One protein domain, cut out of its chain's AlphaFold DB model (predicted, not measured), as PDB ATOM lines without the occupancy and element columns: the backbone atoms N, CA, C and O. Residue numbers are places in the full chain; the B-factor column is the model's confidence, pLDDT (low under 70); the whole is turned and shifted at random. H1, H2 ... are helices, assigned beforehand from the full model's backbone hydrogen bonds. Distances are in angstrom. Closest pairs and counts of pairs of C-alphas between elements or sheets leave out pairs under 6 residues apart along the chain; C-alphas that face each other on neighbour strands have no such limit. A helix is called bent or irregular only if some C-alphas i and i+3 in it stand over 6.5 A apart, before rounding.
ATOM      1  N   ALA A   2       5.904 -30.848 -33.536       97.75
ATOM      2  CA  ALA A   2       7.310 -31.061 -33.925       97.75
ATOM      3  C   ALA A   2       7.651 -30.549 -35.343       97.75
ATOM      4  O   ALA A   2       8.618 -29.816 -35.509       97.75
ATOM      5  N   PHE A   3       6.799 -30.838 -36.334       98.19
ATOM      6  CA  PHE A   3       6.940 -30.321 -37.704       98.19
ATOM      7  C   PHE A   3       6.996 -28.785 -37.776       98.19
ATOM      8  O   PHE A   3       7.848 -28.224 -38.455       98.19
ATOM      9  N   LEU A   4       6.115 -28.094 -37.046       98.12
ATOM     10  CA  LEU A   4       6.076 -26.628 -37.028       98.12
ATOM     11  C   LEU A   4       7.341 -26.036 -36.400       98.12
ATOM     12  O   LEU A   4       7.853 -25.032 -36.885       98.12
ATOM     13  N   LEU A   5       7.868 -26.677 -35.353       98.44
ATOM     14  CA  LEU A   5       9.133 -26.273 -34.747       98.44
ATOM     15  C   LEU A   5      10.297 -26.442 -35.732       98.44
ATOM     16  O   LEU A   5      11.090 -25.518 -35.891       98.44
ATOM     17  N   LEU A   6      10.373 -27.583 -36.423       98.38
ATOM     18  CA  LEU A   6      11.388 -27.821 -37.453       98.38
ATOM     19  C   LEU A   6      11.296 -26.782 -38.575       98.38
ATOM     20  O   LEU A   6      12.308 -26.221 -38.986       98.38
ATOM     21  N   TRP A   7      10.081 -26.469 -39.024       98.25
ATOM     22  CA  TRP A   7       9.863 -25.430 -40.024       98.25
ATOM     23  C   TRP A   7      10.349 -24.063 -39.534       98.25
ATOM     24  O   TRP A   7      11.052 -23.369 -40.266       98.25
ATOM     25  N   GLN A   8      10.077 -23.697 -38.281       98.38
ATOM     26  CA  GLN A   8      10.584 -22.448 -37.712       98.38
ATOM     27  C   GLN A   8      12.122 -22.407 -37.667       98.38
ATOM     28  O   GLN A   8      12.720 -21.367 -37.947       98.38
ATOM     29  N   VAL A   9      12.772 -23.536 -37.364       98.62
ATOM     30  CA  VAL A   9      14.236 -23.657 -37.419       98.62
ATOM     31  C   VAL A   9      14.742 -23.445 -38.849       98.62
ATOM     32  O   VAL A   9      15.633 -22.625 -39.050       98.62
ATOM     33  N   TYR A  10      14.138 -24.089 -39.851       98.44
ATOM     34  CA  TYR A  10      14.507 -23.899 -41.260       98.44
ATOM     35  C   TYR A  10      14.363 -22.434 -41.692       98.44
ATOM     36  O   TYR A  10      15.282 -21.889 -42.302       98.44
ATOM     37  N   GLN A  11      13.277 -21.762 -41.297       98.12
ATOM     38  CA  GLN A  11      13.095 -20.332 -41.571       98.12
ATOM     39  C   GLN A  11      14.208 -19.480 -40.950       98.12
ATOM     40  O   GLN A  11      14.741 -18.595 -41.616       98.12
ATOM     41  N   SER A  12      14.603 -19.763 -39.703       98.44
ATOM     42  CA  SER A  12      15.691 -19.035 -39.029       98.44
ATOM     43  C   SER A  12      17.056 -19.216 -39.705       98.44
ATOM     44  O   SER A  12      17.913 -18.341 -39.607       98.44
ATOM     45  N   LEU A  13      17.237 -20.327 -40.424       98.44
ATOM     46  CA  LEU A  13      18.446 -20.662 -41.175       98.44
ATOM     47  C   LEU A  13      18.379 -20.231 -42.652       98.44
ATOM     48  O   LEU A  13      19.329 -20.472 -43.393       98.44
ATOM     49  N   GLY A  14      17.279 -19.616 -43.102       98.31
ATOM     50  CA  GLY A  14      17.084 -19.244 -44.508       98.31
ATOM     51  C   GLY A  14      16.872 -20.436 -45.452       98.31
ATOM     52  O   GLY A  14      17.118 -20.318 -46.652       98.31
ATOM     53  N   LEU A  15      16.439 -21.584 -44.926       98.44
ATOM     54  CA  LEU A  15      16.146 -22.802 -45.685       98.44
ATOM     55  C   LEU A  15      14.669 -22.840 -46.139       98.44
ATOM     56  O   LEU A  15      13.811 -22.228 -45.495       98.44
ATOM     57  N   PRO A  16      14.339 -23.556 -47.234       97.94
ATOM     58  CA  PRO A  16      12.950 -23.737 -47.673       97.94
ATOM     59  C   PRO A  16      12.119 -24.526 -46.641       97.94
ATOM     60  O   PRO A  16      12.690 -25.197 -45.794       97.94
ATOM     61  N   PRO A  17      10.775 -24.501 -46.680       97.75
ATOM     62  CA  PRO A  17       9.958 -25.318 -45.779       97.75
ATOM     63  C   PRO A  17      10.328 -26.819 -45.838       97.75
ATOM     64  O   PRO A  17      10.456 -27.343 -46.948       97.75
ATOM     65  N   PRO A  18      10.445 -27.521 -44.688       97.56
ATOM     66  CA  PRO A  18      10.898 -28.916 -44.598       97.56
ATOM     67  C   PRO A  18       9.783 -29.907 -44.975       97.56
ATOM     68  O   PRO A  18       9.356 -30.741 -44.172       97.56
ATOM     69  N   LEU A  19       9.225 -29.765 -46.180       97.12
ATOM     70  CA  LEU A  19       8.046 -30.511 -46.624       97.12
ATOM     71  C   LEU A  19       8.293 -32.023 -46.713       97.12
ATOM     72  O   LEU A  19       7.348 -32.799 -46.677       97.12
ATOM     73  N   GLU A  20       9.542 -32.463 -46.812       95.56
ATOM     74  CA  GLU A  20       9.922 -33.874 -46.773       95.56
ATOM     75  C   GLU A  20       9.492 -34.596 -45.487       95.56
ATOM     76  O   GLU A  20       9.313 -35.803 -45.535       95.56
ATOM     77  N   PHE A  21       9.225 -33.876 -44.390       97.81
ATOM     78  CA  PHE A  21       8.773 -34.447 -43.113       97.81
ATOM     79  C   PHE A  21       7.247 -34.417 -42.904       97.81
ATOM     80  O   PHE A  21       6.757 -34.762 -41.821       97.81
ATOM     81  N   THR A  22       6.460 -33.969 -43.891       98.12
ATOM     82  CA  THR A  22       4.996 -33.894 -43.731       98.12
ATOM     83  C   THR A  22       4.335 -35.267 -43.701       98.12
ATOM     84  O   THR A  22       3.258 -35.387 -43.132       98.12
ATOM     85  N   ASP A  23       4.947 -36.299 -44.279       97.69
ATOM     86  CA  ASP A  23       4.467 -37.685 -44.230       97.69
ATOM     87  C   ASP A  23       4.463 -38.236 -42.791       97.69
ATOM     88  O   ASP A  23       3.427 -38.696 -42.305       97.69
ATOM     89  N   LEU A  24       5.569 -38.081 -42.058       98.00
ATOM     90  CA  LEU A  24       5.676 -38.412 -40.637       98.00
ATOM     91  C   LEU A  24       4.676 -37.608 -39.805       98.00
ATOM     92  O   LEU A  24       3.970 -38.154 -38.952       98.00
ATOM     93  N   ALA A  25       4.592 -36.301 -40.066       98.25
ATOM     94  CA  ALA A  25       3.684 -35.418 -39.347       98.25
ATOM     95  C   ALA A  25       2.210 -35.775 -39.604       98.25
ATOM     96  O   ALA A  25       1.404 -35.749 -38.671       98.25
ATOM     97  N   ALA A  26       1.858 -36.152 -40.835       97.94
ATOM     98  CA  ALA A  26       0.518 -36.589 -41.203       97.94
ATOM     99  C   ALA A  26       0.143 -37.901 -40.511       97.94
ATOM    100  O   ALA A  26      -0.944 -37.984 -39.946       97.94
ATOM    101  N   ILE A  27       1.046 -38.887 -40.466       97.69
ATOM    102  CA  ILE A  27       0.805 -40.148 -39.749       97.69
ATOM    103  C   ILE A  27       0.554 -39.889 -38.272       97.69
ATOM    104  O   ILE A  27      -0.416 -40.412 -37.732       97.69
ATOM    105  N   GLY A  28       1.378 -39.057 -37.630       97.31
ATOM    106  CA  GLY A  28       1.166 -38.678 -36.234       97.31
ATOM    107  C   GLY A  28      -0.179 -37.978 -36.018       97.31
ATOM    108  O   GLY A  28      -0.895 -38.310 -35.081       97.31
ATOM    109  N   THR A  29      -0.552 -37.065 -36.917       97.75
ATOM    110  CA  THR A  29      -1.818 -36.313 -36.841       97.75
ATOM    111  C   THR A  29      -3.036 -37.231 -36.981       97.75
ATOM    112  O   THR A  29      -3.979 -37.132 -36.199       97.75
ATOM    113  N   VAL A  30      -3.004 -38.156 -37.944       97.62
ATOM    114  CA  VAL A  30      -4.075 -39.142 -38.158       97.62
ATOM    115  C   VAL A  30      -4.123 -40.162 -37.015       97.62
ATOM    116  O   VAL A  30      -5.203 -40.509 -36.547       97.62
ATOM    117  N   ALA A  31      -2.967 -40.623 -36.525       95.50
ATOM    118  CA  ALA A  31      -2.875 -41.579 -35.420       95.50
ATOM    119  C   ALA A  31      -3.402 -41.020 -34.089       95.50
ATOM    120  O   ALA A  31      -3.891 -41.793 -33.265       95.50
ATOM    121  N   ASP A  32      -3.305 -39.703 -33.890       94.12
ATOM    122  CA  ASP A  32      -3.828 -38.996 -32.716       94.12
ATOM    123  C   ASP A  32      -5.325 -38.665 -32.832       94.12
ATOM    124  O   ASP A  32      -5.903 -38.078 -31.923       94.12
ATOM    125  N   VAL A  33      -5.972 -39.047 -33.943       92.50
ATOM    126  CA  VAL A  33      -7.394 -38.768 -34.205       92.50
ATOM    127  C   VAL A  33      -7.673 -37.259 -34.095       92.50
ATOM    128  O   VAL A  33      -8.675 -36.820 -33.539       92.50
ATOM    129  N   ALA A  34      -6.745 -36.432 -34.589       94.69
ATOM    130  CA  ALA A  34      -6.904 -34.984 -34.569       94.69
ATOM    131  C   ALA A  34      -7.909 -34.527 -35.646       94.69
ATOM    132  O   ALA A  34      -7.917 -35.099 -36.740       94.69
ATOM    133  N   PRO A  35      -8.696 -33.456 -35.406       96.44
ATOM    134  CA  PRO A  35      -9.613 -32.931 -36.411       96.44
ATOM    135  C   PRO A  35      -8.894 -32.550 -37.714       96.44
ATOM    136  O   PRO A  35      -7.959 -31.739 -37.703       96.44
ATOM    137  N   LEU A  36      -9.344 -33.100 -38.845       96.81
ATOM    138  CA  LEU A  36      -8.792 -32.907 -40.189       96.81
ATOM    139  C   LEU A  36      -9.418 -31.696 -40.890       96.81
ATOM    140  O   LEU A  36      -9.959 -31.775 -41.993       96.81
ATOM    141  N   GLN A  37      -9.304 -30.545 -40.234       95.75
ATOM    142  CA  GLN A  37      -9.739 -29.242 -40.731       95.75
ATOM    143  C   GLN A  37      -8.563 -28.252 -40.744       95.75
ATOM    144  O   GLN A  37      -7.525 -28.488 -40.118       95.75
ATOM    145  N   GLY A  38      -8.703 -27.139 -41.472       96.62
ATOM    146  CA  GLY A  38      -7.717 -26.052 -41.493       96.62
ATOM    147  C   GLY A  38      -6.281 -26.530 -41.756       96.62
ATOM    148  O   GLY A  38      -6.014 -27.213 -42.745       96.62
ATOM    149  N   PHE A  39      -5.352 -26.186 -40.856       97.31
ATOM    150  CA  PHE A  39      -3.939 -26.553 -40.996       97.31
ATOM    151  C   PHE A  39      -3.698 -28.069 -40.972       97.31
ATOM    152  O   PHE A  39      -2.910 -28.564 -41.773       97.31
ATOM    153  N   ASN A  40      -4.395 -28.821 -40.110       98.06
ATOM    154  CA  ASN A  40      -4.251 -30.280 -40.050       98.06
ATOM    155  C   ASN A  40      -4.662 -30.929 -41.375       98.06
ATOM    156  O   ASN A  40      -3.982 -31.837 -41.845       98.06
ATOM    157  N   ARG A  41      -5.729 -30.424 -42.010       97.81
ATOM    158  CA  ARG A  41      -6.152 -30.878 -43.341       97.81
ATOM    159  C   ARG A  41      -5.056 -30.654 -44.380       97.81
ATOM    160  O   ARG A  41      -4.719 -31.586 -45.100       97.81
ATOM    161  N   ALA A  42      -4.480 -29.452 -44.431       97.94
ATOM    162  CA  ALA A  42      -3.408 -29.122 -45.371       97.94
ATOM    163  C   ALA A  42      -2.143 -29.969 -45.134       97.94
ATOM    164  O   ALA A  42      -1.564 -30.502 -46.079       97.94
ATOM    165  N   LEU A  43      -1.750 -30.145 -43.865       98.38
ATOM    166  CA  LEU A  43      -0.612 -30.976 -43.467       98.38
ATOM    167  C   LEU A  43      -0.809 -32.436 -43.884       98.38
ATOM    168  O   LEU A  43       0.099 -33.043 -44.449       98.38
ATOM    169  N   VAL A  44      -1.992 -32.995 -43.619       98.19
ATOM    170  CA  VAL A  44      -2.313 -34.383 -43.964       98.19
ATOM    171  C   VAL A  44      -2.423 -34.558 -45.476       98.19
ATOM    172  O   VAL A  44      -1.878 -35.525 -45.989       98.19
ATOM    173  N   GLN A  45      -3.022 -33.619 -46.216       97.38
ATOM    174  CA  GLN A  45      -3.044 -33.662 -47.686       97.38
ATOM    175  C   GLN A  45      -1.632 -33.745 -48.282       97.38
ATOM    176  O   GLN A  45      -1.359 -34.635 -49.087       97.38
ATOM    177  N   GLU A  46      -0.721 -32.862 -47.864       97.75
ATOM    178  CA  GLU A  46       0.662 -32.877 -48.360       97.75
ATOM    179  C   GLU A  46       1.430 -34.121 -47.884       97.75
ATOM    180  O   GLU A  46       2.181 -34.723 -48.652       97.75
ATOM    181  N   GLY A  47       1.211 -34.559 -46.643       97.88
ATOM    182  CA  GLY A  47       1.823 -35.771 -46.104       97.88
ATOM    183  C   GLY A  47       1.389 -37.049 -46.819       97.88
ATOM    184  O   GLY A  47       2.246 -37.846 -47.188       97.88
ATOM    185  N   LEU A  48       0.092 -37.228 -47.087       97.25
ATOM    186  CA  LEU A  48      -0.427 -38.378 -47.839       97.25
ATOM    187  C   LEU A  48       0.093 -38.388 -49.280       97.25
ATOM    188  O   LEU A  48       0.485 -39.439 -49.785       97.25
ATOM    189  N   ARG A  49       0.175 -37.212 -49.922       96.00
ATOM    190  CA  ARG A  49       0.763 -37.073 -51.262       96.00
ATOM    191  C   ARG A  49       2.216 -37.553 -51.291       96.00
ATOM    192  O   ARG A  49       2.622 -38.201 -52.252       96.00
ATOM    193  N   ARG A  50       2.996 -37.238 -50.253       96.56
ATOM    194  CA  ARG A  50       4.406 -37.643 -50.136       96.56
ATOM    195  C   ARG A  50       4.600 -39.075 -49.669       96.56
ATOM    196  O   ARG A  50       5.596 -39.676 -50.046       96.56
ATOM    197  N   LEU A  51       3.664 -39.630 -48.903       96.75
ATOM    198  CA  LEU A  51       3.773 -40.972 -48.332       96.75
ATOM    199  C   LEU A  51       4.044 -42.050 -49.392       96.75
ATOM    200  O   LEU A  51       4.811 -42.976 -49.137       96.75
ATOM    201  N   ARG A  52       3.449 -41.906 -50.584       91.06
ATOM    202  CA  ARG A  52       3.644 -42.818 -51.722       91.06
ATOM    203  C   ARG A  52       5.107 -42.948 -52.139       91.06
ATOM    204  O   ARG A  52       5.583 -44.057 -52.352       91.06
ATOM    205  N   ASP A  53       5.805 -41.822 -52.198       92.19
ATOM    206  CA  ASP A  53       7.196 -41.718 -52.634       92.19
ATOM    207  C   ASP A  53       8.062 -41.148 -51.501       92.19
ATOM    208  O   ASP A  53       8.900 -40.269 -51.709       92.19
ATOM    209  N   SER A  54       7.819 -41.627 -50.275       95.88
ATOM    210  CA  SER A  54       8.469 -41.106 -49.072       95.88
ATOM    211  C   SER A  54       9.995 -41.228 -49.155       95.88
ATOM    212  O   SER A  54      10.547 -42.228 -49.631       95.88
ATOM    213  N   THR A  55      10.687 -40.199 -48.662       95.25
ATOM    214  CA  THR A  55      12.147 -40.201 -48.490       95.25
ATOM    215  C   THR A  55      12.580 -41.035 -47.286       95.25
ATOM    216  O   THR A  55      13.728 -41.470 -47.228       95.25
ATOM    217  N   HIS A  56      11.669 -41.297 -46.348       96.88
ATOM    218  CA  HIS A  56      11.904 -42.128 -45.173       96.88
ATOM    219  C   HIS A  56      11.778 -43.601 -45.570       96.88
ATOM    220  O   HIS A  56      10.671 -44.120 -45.722       96.88
ATOM    221  N   LEU A  57      12.916 -44.278 -45.752       96.81
ATOM    222  CA  LEU A  57      12.974 -45.622 -46.342       96.81
ATOM    223  C   LEU A  57      12.043 -46.615 -45.639       96.81
ATOM    224  O   LEU A  57      11.227 -47.255 -46.298       96.81
ATOM    225  N   GLY A  58      12.116 -46.709 -44.309       97.12
ATOM    226  CA  GLY A  58      11.272 -47.634 -43.553       97.12
ATOM    227  C   GLY A  58       9.783 -47.304 -43.650       97.12
ATOM    228  O   GLY A  58       8.953 -48.206 -43.770       97.12
ATOM    229  N   LEU A  59       9.423 -46.018 -43.678       96.44
ATOM    230  CA  LEU A  59       8.033 -45.623 -43.870       96.44
ATOM    231  C   LEU A  59       7.532 -45.972 -45.274       96.44
ATOM    232  O   LEU A  59       6.412 -46.460 -45.407       96.44
ATOM    233  N   ARG A  60       8.355 -45.762 -46.306       96.75
ATOM    234  CA  ARG A  60       8.021 -46.141 -47.681       96.75
ATOM    235  C   ARG A  60       7.784 -47.645 -47.805       96.75
ATOM    236  O   ARG A  60       6.791 -48.038 -48.407       96.75
ATOM    237  N   GLU A  61       8.645 -48.475 -47.213       97.19
ATOM    238  CA  GLU A  61       8.476 -49.938 -47.196       97.19
ATOM    239  C   GLU A  61       7.199 -50.360 -46.454       97.19
ATOM    240  O   GLU A  61       6.453 -51.224 -46.913       97.19
ATOM    241  N   LEU A  62       6.897 -49.724 -45.319       97.44
ATOM    242  CA  LEU A  62       5.670 -50.002 -44.577       97.44
ATOM    243  C   LEU A  62       4.420 -49.570 -45.362       97.44
ATOM    244  O   LEU A  62       3.428 -50.296 -45.394       97.44
ATOM    245  N   ALA A  63       4.451 -48.392 -45.982       97.06
ATOM    246  CA  ALA A  63       3.327 -47.850 -46.733       97.06
ATOM    247  C   ALA A  63       3.065 -48.644 -48.015       97.06
ATOM    248  O   ALA A  63       1.923 -49.015 -48.259       97.06
ATOM    249  N   SER A  64       4.098 -48.987 -48.786       95.75
ATOM    250  CA  SER A  64       3.946 -49.754 -50.029       95.75
ATOM    251  C   SER A  64       3.381 -51.160 -49.797       95.75
ATOM    252  O   SER A  64       2.642 -51.675 -50.633       95.75
ATOM    253  N   ALA A  65       3.682 -51.769 -48.646       95.56
ATOM    254  CA  ALA A  65       3.179 -53.090 -48.286       95.56
ATOM    255  C   ALA A  65       1.706 -53.092 -47.839       95.56
ATOM    256  O   ALA A  65       1.060 -54.140 -47.889       95.56
ATOM    257  N   HIS A  66       1.178 -51.958 -47.358       96.25
ATOM    258  CA  HIS A  66      -0.120 -51.925 -46.667       96.25
ATOM    259  C   HIS A  66      -1.106 -50.877 -47.192       96.25
ATOM    260  O   HIS A  66      -2.293 -50.994 -46.889       96.25
ATOM    261  N   CYS A  67      -0.680 -49.892 -47.976       95.50
ATOM    262  CA  CYS A  67      -1.542 -48.880 -48.588       95.50
ATOM    263  C   CYS A  67      -1.701 -49.140 -50.085       95.50
ATOM    264  O   CYS A  67      -0.731 -49.407 -50.791       95.50
ATOM    265  N   GLN A  68      -2.931 -49.013 -50.570       92.12
ATOM    266  CA  GLN A  68      -3.252 -49.060 -51.990       92.12
ATOM    267  C   GLN A  68      -3.438 -47.642 -52.539       92.12
ATOM    268  O   GLN A  68      -2.808 -47.269 -53.529       92.12
ATOM    269  N   ASP A  69      -4.261 -46.839 -51.864       92.56
ATOM    270  CA  ASP A  69      -4.673 -45.509 -52.321       92.56
ATOM    271  C   ASP A  69      -4.024 -44.373 -51.513       92.56
ATOM    272  O   ASP A  69      -4.059 -43.218 -51.935       92.56
ATOM    273  N   TYR A  70      -3.341 -44.707 -50.411       95.88
ATOM    274  CA  TYR A  70      -2.642 -43.788 -49.510       95.88
ATOM    275  C   TYR A  70      -3.593 -42.768 -48.872       95.88
ATOM    276  O   TYR A  70      -3.290 -41.579 -48.778       95.88
ATOM    277  N   THR A  71      -4.763 -43.233 -48.434       96.06
ATOM    278  CA  THR A  71      -5.773 -42.391 -47.777       96.06
ATOM    279  C   THR A  71      -5.493 -42.226 -46.280       96.06
ATOM    280  O   THR A  71      -4.768 -43.016 -45.667       96.06
ATOM    281  N   ALA A  72      -6.114 -41.219 -45.655       97.12
ATOM    282  CA  ALA A  72      -6.077 -41.064 -44.199       97.12
ATOM    283  C   ALA A  72      -6.653 -42.297 -43.479       97.12
ATOM    284  O   ALA A  72      -6.137 -42.697 -42.438       97.12
ATOM    285  N   GLU A  73      -7.662 -42.950 -44.063       95.56
ATOM    286  CA  GLU A  73      -8.224 -44.201 -43.549       95.56
ATOM    287  C   GLU A  73      -7.183 -45.335 -43.542       95.56
ATOM    288  O   GLU A  73      -6.996 -46.003 -42.523       95.56
ATOM    289  N   GLU A  74      -6.438 -45.534 -44.635       96.94
ATOM    290  CA  GLU A  74      -5.373 -46.543 -44.668       96.94
ATOM    291  C   GLU A  74      -4.262 -46.230 -43.659       96.94
ATOM    292  O   GLU A  74      -3.757 -47.134 -42.986       96.94
ATOM    293  N   VAL A  75      -3.927 -44.954 -43.463       97.81
ATOM    294  CA  VAL A  75      -2.996 -44.552 -42.403       97.81
ATOM    295  C   VAL A  75      -3.551 -44.902 -41.018       97.81
ATOM    296  O   VAL A  75      -2.850 -45.547 -40.236       97.81
ATOM    297  N   ALA A  76      -4.806 -44.552 -40.729       96.88
ATOM    298  CA  ALA A  76      -5.453 -44.784 -39.437       96.88
ATOM    299  C   ALA A  76      -5.599 -46.276 -39.096       96.88
ATOM    300  O   ALA A  76      -5.384 -46.676 -37.950       96.88
ATOM    301  N   PHE A  77      -5.934 -47.114 -40.082       95.44
ATOM    302  CA  PHE A  77      -6.271 -48.526 -39.858       95.44
ATOM    303  C   PHE A  77      -5.178 -49.517 -40.261       95.44
ATOM    304  O   PHE A  77      -5.228 -50.678 -39.842       95.44
ATOM    305  N   ARG A  78      -4.167 -49.098 -41.033       97.38
ATOM    306  CA  ARG A  78      -3.089 -49.988 -41.489       97.38
ATOM    307  C   ARG A  78      -1.708 -49.532 -41.029       97.38
ATOM    308  O   ARG A  78      -0.984 -50.352 -40.464       97.38
ATOM    309  N   ILE A  79      -1.351 -48.260 -41.176       98.06
ATOM    310  CA  ILE A  79       0.001 -47.780 -40.833       98.06
ATOM    311  C   ILE A  79       0.150 -47.517 -39.333       98.06
ATOM    312  O   ILE A  79       0.937 -48.185 -38.656       98.06
ATOM    313  N   ALA A  80      -0.655 -46.607 -38.783       97.56
ATOM    314  CA  ALA A  80      -0.597 -46.220 -37.378       97.56
ATOM    315  C   ALA A  80      -0.737 -47.414 -36.409       97.56
ATOM    316  O   ALA A  80       0.023 -47.479 -35.440       97.56
ATOM    317  N   PRO A  81      -1.616 -48.415 -36.644       97.00
ATOM    318  CA  PRO A  81      -1.732 -49.558 -35.741       97.00
ATOM    319  C   PRO A  81      -0.477 -50.431 -35.685       97.00
ATOM    320  O   PRO A  81      -0.220 -51.022 -34.638       97.00
ATOM    321  N   ARG A  82       0.317 -50.493 -36.765       97.94
ATOM    322  CA  ARG A  82       1.583 -51.245 -36.800       97.94
ATOM    323  C   ARG A  82       2.668 -50.552 -35.988       97.94
ATOM    324  O   ARG A  82       3.298 -51.193 -35.154       97.94
ATOM    325  N   ILE A  83       2.796 -49.237 -36.145       97.19
ATOM    326  CA  ILE A  83       3.713 -48.419 -35.339       97.19
ATOM    327  C   ILE A  83       3.320 -48.491 -33.854       97.19
ATOM    328  O   ILE A  83       4.143 -48.784 -32.989       97.19
ATOM    329  N   ASN A  84       2.032 -48.324 -33.550       96.38
ATOM    330  CA  ASN A  84       1.531 -48.345 -32.178       96.38
ATOM    331  C   ASN A  84       1.615 -49.729 -31.517       96.38
ATOM    332  O   ASN A  84       1.704 -49.810 -30.289       96.38
ATOM    333  N   ALA A  85       1.572 -50.821 -32.287       96.94
ATOM    334  CA  ALA A  85       1.709 -52.170 -31.743       96.94
ATOM    335  C   ALA A  85       3.061 -52.365 -31.048       96.94
ATOM    336  O   ALA A  85       3.099 -52.959 -29.973       96.94
ATOM    337  N   ALA A  86       4.132 -51.791 -31.599       96.19
ATOM    338  CA  ALA A  86       5.464 -51.863 -31.015       96.19
ATOM    339  C   ALA A  86       5.502 -51.255 -29.606       96.19
ATOM    340  O   ALA A  86       5.883 -51.922 -28.649       96.19
ATOM    341  N   SER A  87       4.968 -50.042 -29.436       94.00
ATOM    342  CA  SER A  87       4.859 -49.404 -28.116       94.00
ATOM    343  C   SER A  87       3.979 -50.203 -27.142       94.00
ATOM    344  O   SER A  87       4.342 -50.391 -25.981       94.00
ATOM    345  N   ARG A  88       2.844 -50.742 -27.609       94.81
ATOM    346  CA  ARG A  88       1.912 -51.530 -26.774       94.81
ATOM    347  C   ARG A  88       2.497 -52.851 -26.284       94.81
ATOM    348  O   ARG A  88       2.056 -53.341 -25.245       94.81
ATOM    349  N   LEU A  89       3.443 -53.410 -27.033       95.56
ATOM    350  CA  LEU A  89       4.155 -54.647 -26.710       95.56
ATOM    351  C   LEU A  89       5.552 -54.390 -26.118       95.56
ATOM    352  O   LEU A  89       6.311 -55.334 -25.930       95.56
ATOM    353  N   GLY A  90       5.875 -53.135 -25.786       94.38
ATOM    354  CA  GLY A  90       7.111 -52.772 -25.090       94.38
ATOM    355  C   GLY A  90       8.372 -52.748 -25.958       94.38
ATOM    356  O   GLY A  90       9.455 -52.792 -25.393       94.38
ATOM    357  N   GLN A  91       8.232 -52.671 -27.285       96.56
ATOM    358  CA  GLN A  91       9.323 -52.636 -28.272       96.56
ATOM    359  C   GLN A  91       9.285 -51.341 -29.105       96.56
ATOM    360  O   GLN A  91       9.345 -51.359 -30.333       96.56
ATOM    361  N   ALA A  92       9.071 -50.192 -28.453       95.25
ATOM    362  CA  ALA A  92       8.866 -48.908 -29.132       95.25
ATOM    363  C   ALA A  92      10.059 -48.484 -30.012       95.25
ATOM    364  O   ALA A  92       9.870 -47.785 -31.009       95.25
ATOM    365  N   GLU A  93      11.262 -48.932 -29.662       97.19
ATOM    366  CA  GLU A  93      12.511 -48.720 -30.387       97.19
ATOM    367  C   GLU A  93      12.443 -49.196 -31.841       97.19
ATOM    368  O   GLU A  93      12.907 -48.477 -32.718       97.19
ATOM    369  N   VAL A  94      11.759 -50.313 -32.120       97.19
ATOM    370  CA  VAL A  94      11.591 -50.844 -33.486       97.19
ATOM    371  C   VAL A  94      10.813 -49.861 -34.362       97.19
ATOM    372  O   VAL A  94      11.118 -49.666 -35.538       97.19
ATOM    373  N   GLY A  95       9.799 -49.211 -33.781       96.50
ATOM    374  CA  GLY A  95       9.018 -48.190 -34.470       96.50
ATOM    375  C   GLY A  95       9.846 -46.947 -34.777       96.50
ATOM    376  O   GLY A  95       9.744 -46.413 -35.873       96.50
ATOM    377  N   LEU A  96      10.683 -46.504 -33.836       97.19
ATOM    378  CA  LEU A  96      11.570 -45.362 -34.051       97.19
ATOM    379  C   LEU A  96      12.632 -45.673 -35.113       97.19
ATOM    380  O   LEU A  96      12.805 -44.884 -36.035       97.19
ATOM    381  N   GLU A  97      13.280 -46.833 -35.016       97.94
ATOM    382  CA  GLU A  97      14.323 -47.269 -35.944       97.94
ATOM    383  C   GLU A  97      13.800 -47.365 -37.381       97.94
ATOM    384  O   GLU A  97      14.461 -46.890 -38.303       97.94
ATOM    385  N   LEU A  98      12.573 -47.870 -37.579       97.94
ATOM    386  CA  LEU A  98      11.918 -47.848 -38.892       97.94
ATOM    387  C   LEU A  98      11.828 -46.425 -39.460       97.94
ATOM    388  O   LEU A  98      12.095 -46.208 -40.641       97.94
ATOM    389  N   LEU A  99      11.400 -45.462 -38.644       97.12
ATOM    390  CA  LEU A  99      11.137 -44.098 -39.106       97.12
ATOM    391  C   LEU A  99      12.423 -43.307 -39.377       97.12
ATOM    392  O   LEU A  99      12.372 -42.327 -40.115       97.12
ATOM    393  N   THR A 100      13.556 -43.722 -38.801       97.12
ATOM    394  CA  THR A 100      14.836 -43.001 -38.895       97.12
ATOM    395  C   THR A 100      15.921 -43.732 -39.684       97.12
ATOM    396  O   THR A 100      16.997 -43.172 -39.863       97.12
ATOM    397  N   THR A 101      15.699 -44.975 -40.122       97.62
ATOM    398  CA  THR A 101      16.728 -45.736 -40.845       97.62
ATOM    399  C   THR A 101      17.023 -45.150 -42.228       97.62
ATOM    400  O   THR A 101      16.117 -44.857 -43.014       97.62
ATOM    401  N   GLU A 102      18.312 -45.036 -42.537       96.44
ATOM    402  CA  GLU A 102      18.834 -44.674 -43.860       96.44
ATOM    403  C   GLU A 102      19.416 -45.887 -44.601       96.44
ATOM    404  O   GLU A 102      19.833 -45.758 -45.751       96.44
ATOM    405  N   ASP A 103      19.433 -47.072 -43.973       97.44
ATOM    406  CA  ASP A 103      19.927 -48.307 -44.582       97.44
ATOM    407  C   ASP A 103      18.788 -49.033 -45.327       97.44
ATOM    408  O   ASP A 103      17.864 -49.563 -44.690       97.44
ATOM    409  N   PRO A 104      18.844 -49.128 -46.672       94.88
ATOM    410  CA  PRO A 104      17.846 -49.852 -47.454       94.88
ATOM    411  C   PRO A 104      17.724 -51.331 -47.067       94.88
ATOM    412  O   PRO A 104      16.659 -51.920 -47.244       94.88
ATOM    413  N   LEU A 105      18.791 -51.936 -46.531       96.69
ATOM    414  CA  LEU A 105      18.790 -53.329 -46.088       96.69
ATOM    415  C   LEU A 105      18.041 -53.523 -44.764       96.69
ATOM    416  O   LEU A 105      17.580 -54.631 -44.506       96.69
ATOM    417  N   GLN A 106      17.876 -52.470 -43.954       97.25
ATOM    418  CA  GLN A 106      17.148 -52.521 -42.675       97.25
ATOM    419  C   GLN A 106      15.675 -52.127 -42.804       97.25
ATOM    420  O   GLN A 106      14.832 -52.641 -42.069       97.25
ATOM    421  N   ALA A 107      15.341 -51.247 -43.752       97.06
ATOM    422  CA  ALA A 107      13.994 -50.695 -43.909       97.06
ATOM    423  C   ALA A 107      12.898 -51.773 -44.009       97.06
ATOM    424  O   ALA A 107      11.904 -51.734 -43.280       97.06
ATOM    425  N   ARG A 108      13.099 -52.774 -44.874       97.25
ATOM    426  CA  ARG A 108      12.132 -53.859 -45.073       97.25
ATOM    427  C   ARG A 108      12.032 -54.805 -43.862       97.25
ATOM    428  O   ARG A 108      10.906 -55.028 -43.413       97.25
ATOM    429  N   PRO A 109      13.139 -55.327 -43.290       98.25
ATOM    430  CA  PRO A 109      13.083 -56.108 -42.053       98.25
ATOM    431  C   PRO A 109      12.338 -55.411 -40.908       98.25
ATOM    432  O   PRO A 109      11.528 -56.041 -40.229       98.25
ATOM    433  N   LEU A 110      12.544 -54.103 -40.724       98.31
ATOM    434  CA  LEU A 110      11.845 -53.324 -39.698       98.31
ATOM    435  C   LEU A 110      10.334 -53.226 -39.981       98.31
ATOM    436  O   LEU A 110       9.517 -53.379 -39.069       98.31
ATOM    437  N   ALA A 111       9.929 -53.029 -41.242       97.69
ATOM    438  CA  ALA A 111       8.514 -52.977 -41.624       97.69
ATOM    439  C   ALA A 111       7.809 -54.332 -41.408       97.69
ATOM    440  O   ALA A 111       6.655 -54.394 -40.956       97.69
ATOM    441  N   GLU A 112       8.512 -55.431 -41.689       97.94
ATOM    442  CA  GLU A 112       8.057 -56.794 -41.415       97.94
ATOM    443  C   GLU A 112       7.952 -57.049 -39.901       97.94
ATOM    444  O   GLU A 112       6.930 -57.570 -39.445       97.94
ATOM    445  N   ALA A 113       8.925 -56.595 -39.103       98.12
ATOM    446  CA  ALA A 113       8.892 -56.694 -37.642       98.12
ATOM    447  C   ALA A 113       7.681 -55.962 -37.034       98.12
ATOM    448  O   ALA A 113       6.939 -56.544 -36.238       98.12
ATOM    449  N   LEU A 114       7.386 -54.728 -37.467       98.06
ATOM    450  CA  LEU A 114       6.172 -54.019 -37.031       98.06
ATOM    451  C   LEU A 114       4.884 -54.741 -37.446       98.06
ATOM    452  O   LEU A 114       3.895 -54.743 -36.707       98.06
ATOM    453  N   SER A 115       4.881 -55.377 -38.618       97.75
ATOM    454  CA  SER A 115       3.737 -56.168 -39.082       97.75
ATOM    455  C   SER A 115       3.518 -57.408 -38.204       97.75
ATOM    456  O   SER A 115       2.375 -57.718 -37.860       97.75
ATOM    457  N   GLN A 116       4.596 -58.070 -37.771       98.12
ATOM    458  CA  GLN A 116       4.544 -59.195 -36.832       98.12
ATOM    459  C   GLN A 116       4.049 -58.757 -35.448       98.12
ATOM    460  O   GLN A 116       3.141 -59.386 -34.900       98.12
ATOM    461  N   LEU A 117       4.563 -57.643 -34.917       98.06
ATOM    462  CA  LEU A 117       4.107 -57.067 -33.646       98.06
ATOM    463  C   LEU A 117       2.621 -56.700 -33.695       98.06
ATOM    464  O   LEU A 117       1.874 -56.967 -32.752       98.06
ATOM    465  N   ASN A 118       2.148 -56.151 -34.812       98.19
ATOM    466  CA  ASN A 118       0.728 -55.881 -34.998       98.19
ATOM    467  C   ASN A 118      -0.122 -57.158 -35.009       98.19
ATOM    468  O   ASN A 118      -1.168 -57.183 -34.363       98.19
ATOM    469  N   ALA A 119       0.327 -58.211 -35.696       97.81
ATOM    470  CA  ALA A 119      -0.362 -59.500 -35.705       97.81
ATOM    471  C   ALA A 119      -0.405 -60.130 -34.302       97.81
ATOM    472  O   ALA A 119      -1.446 -60.623 -33.875       97.81
ATOM    473  N   GLN A 120       0.695 -60.061 -33.546       97.81
ATOM    474  CA  GLN A 120       0.738 -60.511 -32.155       97.81
ATOM    475  C   GLN A 120      -0.232 -59.712 -31.279       97.81
ATOM    476  O   GLN A 120      -1.015 -60.300 -30.535       97.81
ATOM    477  N   ARG A 121      -0.241 -58.379 -31.405       97.75
ATOM    478  CA  ARG A 121      -1.185 -57.515 -30.687       97.75
ATOM    479  C   ARG A 121      -2.632 -57.893 -30.998       97.75
ATOM    480  O   ARG A 121      -3.434 -57.961 -30.073       97.75
ATOM    481  N   GLN A 122      -2.967 -58.130 -32.267       97.12
ATOM    482  CA  GLN A 122      -4.316 -58.526 -32.691       97.12
ATOM    483  C   GLN A 122      -4.735 -59.883 -32.105       97.12
ATOM    484  O   GLN A 122      -5.865 -60.008 -31.648       97.12
ATOM    485  N   ARG A 123      -3.828 -60.869 -32.037       97.31
ATOM    486  CA  ARG A 123      -4.107 -62.165 -31.385       97.31
ATOM    487  C   ARG A 123      -4.438 -61.995 -29.903       97.31
ATOM    488  O   ARG A 123      -5.468 -62.484 -29.456       97.31
TER     489      ARG A 123
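AT A GLANCE: This is residues 2 to 123 of the 477 residues of a protein of Meiothermus luteus (UniProt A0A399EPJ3). Four helices, H4 to H7, pack into a cluster in which each touches the other three, and a crossed pair, H2 and H3, packs on it, with the last residues of H2 on H5. H1 touches H2 alone, as the first half of a helical hairpin at one end of the longest axis, while the last residues of H7, the longest helix, lie at the other end. The printed part has 122 residues with seven named helices, H1 to H7 in order along the chain, and no named strand; the class is all helix. Helix packing is mostly crossed: leaving out H4 and H6, which touch only at their ends, 2 of the 9 pairs of helices that touch are at a shallow tilt. The whole is compact, with a radius of gyration of the C-alphas of 14.4 A and spans of 46 by 32 by 26 A.

HOW THE PARTS SIT: H1, residues 2 to 12, and H2, residues 19 to 31, form a helical hairpin at a shallow tilt of 23 degrees, opposite ways. H2 touches H1 with residues 21 to 25 alone; the closest C-alphas are those of Phe 3 and Ala 25, 6.3 A apart. H3, residues 38 to 51, touches H2 with 30 pairs of C-alphas within 8 A, the closest being Asp 23 and Gly 47 at 3.8 A. Their tilt of 68 degrees is steep, only just short of about perpendicular. H4, residues 57 to 66, and H5, residues 72 to 88, are the hubs, each touching 4 helices. H3 and H4 only just touch, with 3 pairs of C-alphas within 8 A, the closest Leu 51 and Arg 60 at 6.7 A. H2 touches H5 with residues 27 to 31 alone, about perpendicular at 78 degrees, with the C-alphas of Ala 31 and Ala 80 closest at 5.5 A. H4 and H5 touch at a steep tilt of 62 degrees, opposite ways, with the C-alphas of His 66 and Arg 78 closest at 6.3 A. H6, residues 92 to 100, and H4 touch only at their ends, where the C-alphas of Gly 58 and Leu 98 come closest at 4.7 A. H5 touches H6 with residues 83 to 87 alone; the closest C-alphas, of Ala 86 and Ala 92, are 4.9 A apart. H7, residues 104 to 123, forms a helical hairpin with H6, at a shallow tilt of 34.9 degrees, only just short of steep. H7 touches H4 with residues 104 to 112 alone, closest at the C-alphas of Gly 58 and Ala 107, 4.1 A. H7 touches H5 with residues 114 to 121 alone, about perpendicular at 84 degrees, closest at the C-alphas of Ala 85 and Asn 118, 5.0 A. Among the pairs that are apart are H1 and H7. Every O i to N i+4 pair is within hydrogen-bond range in H1, H3, H4 and H6; the counts are 7 of 9 in H2, 8 of 13 in H5 and 14 of 16 in H7.

IN THESE COORDINATES: H1 begins at C-alpha 2, (7.310, -31.061, -33.925). H2 is 19.2 A long from first to last C-alpha and irregular, with C-alphas 20 and 23 7.1 A apart. H3 measures 20.0 A. H5, 21.8 A long, has a kink of 34 degrees near residue 82 and is irregular, but only just: C-alphas 77 and 80 are 6.6 A apart. H7, 29.9 A long, is also only just irregular, with C-alphas 105 and 108 6.8 A apart, and ends at C-alpha 123, (-4.107, -62.165, -31.385).

THE WHOLE: The two C-alphas farthest apart, those of Gly 14 and Arg 123, are 49.6 A apart. The printed part has no cut and no long link; the links from H3 to H4, H4 to H5, H5 to H6 and H6 to H7 are tight. The mean pLDDT of the printed part is 96.9, and no printed residue is under 70.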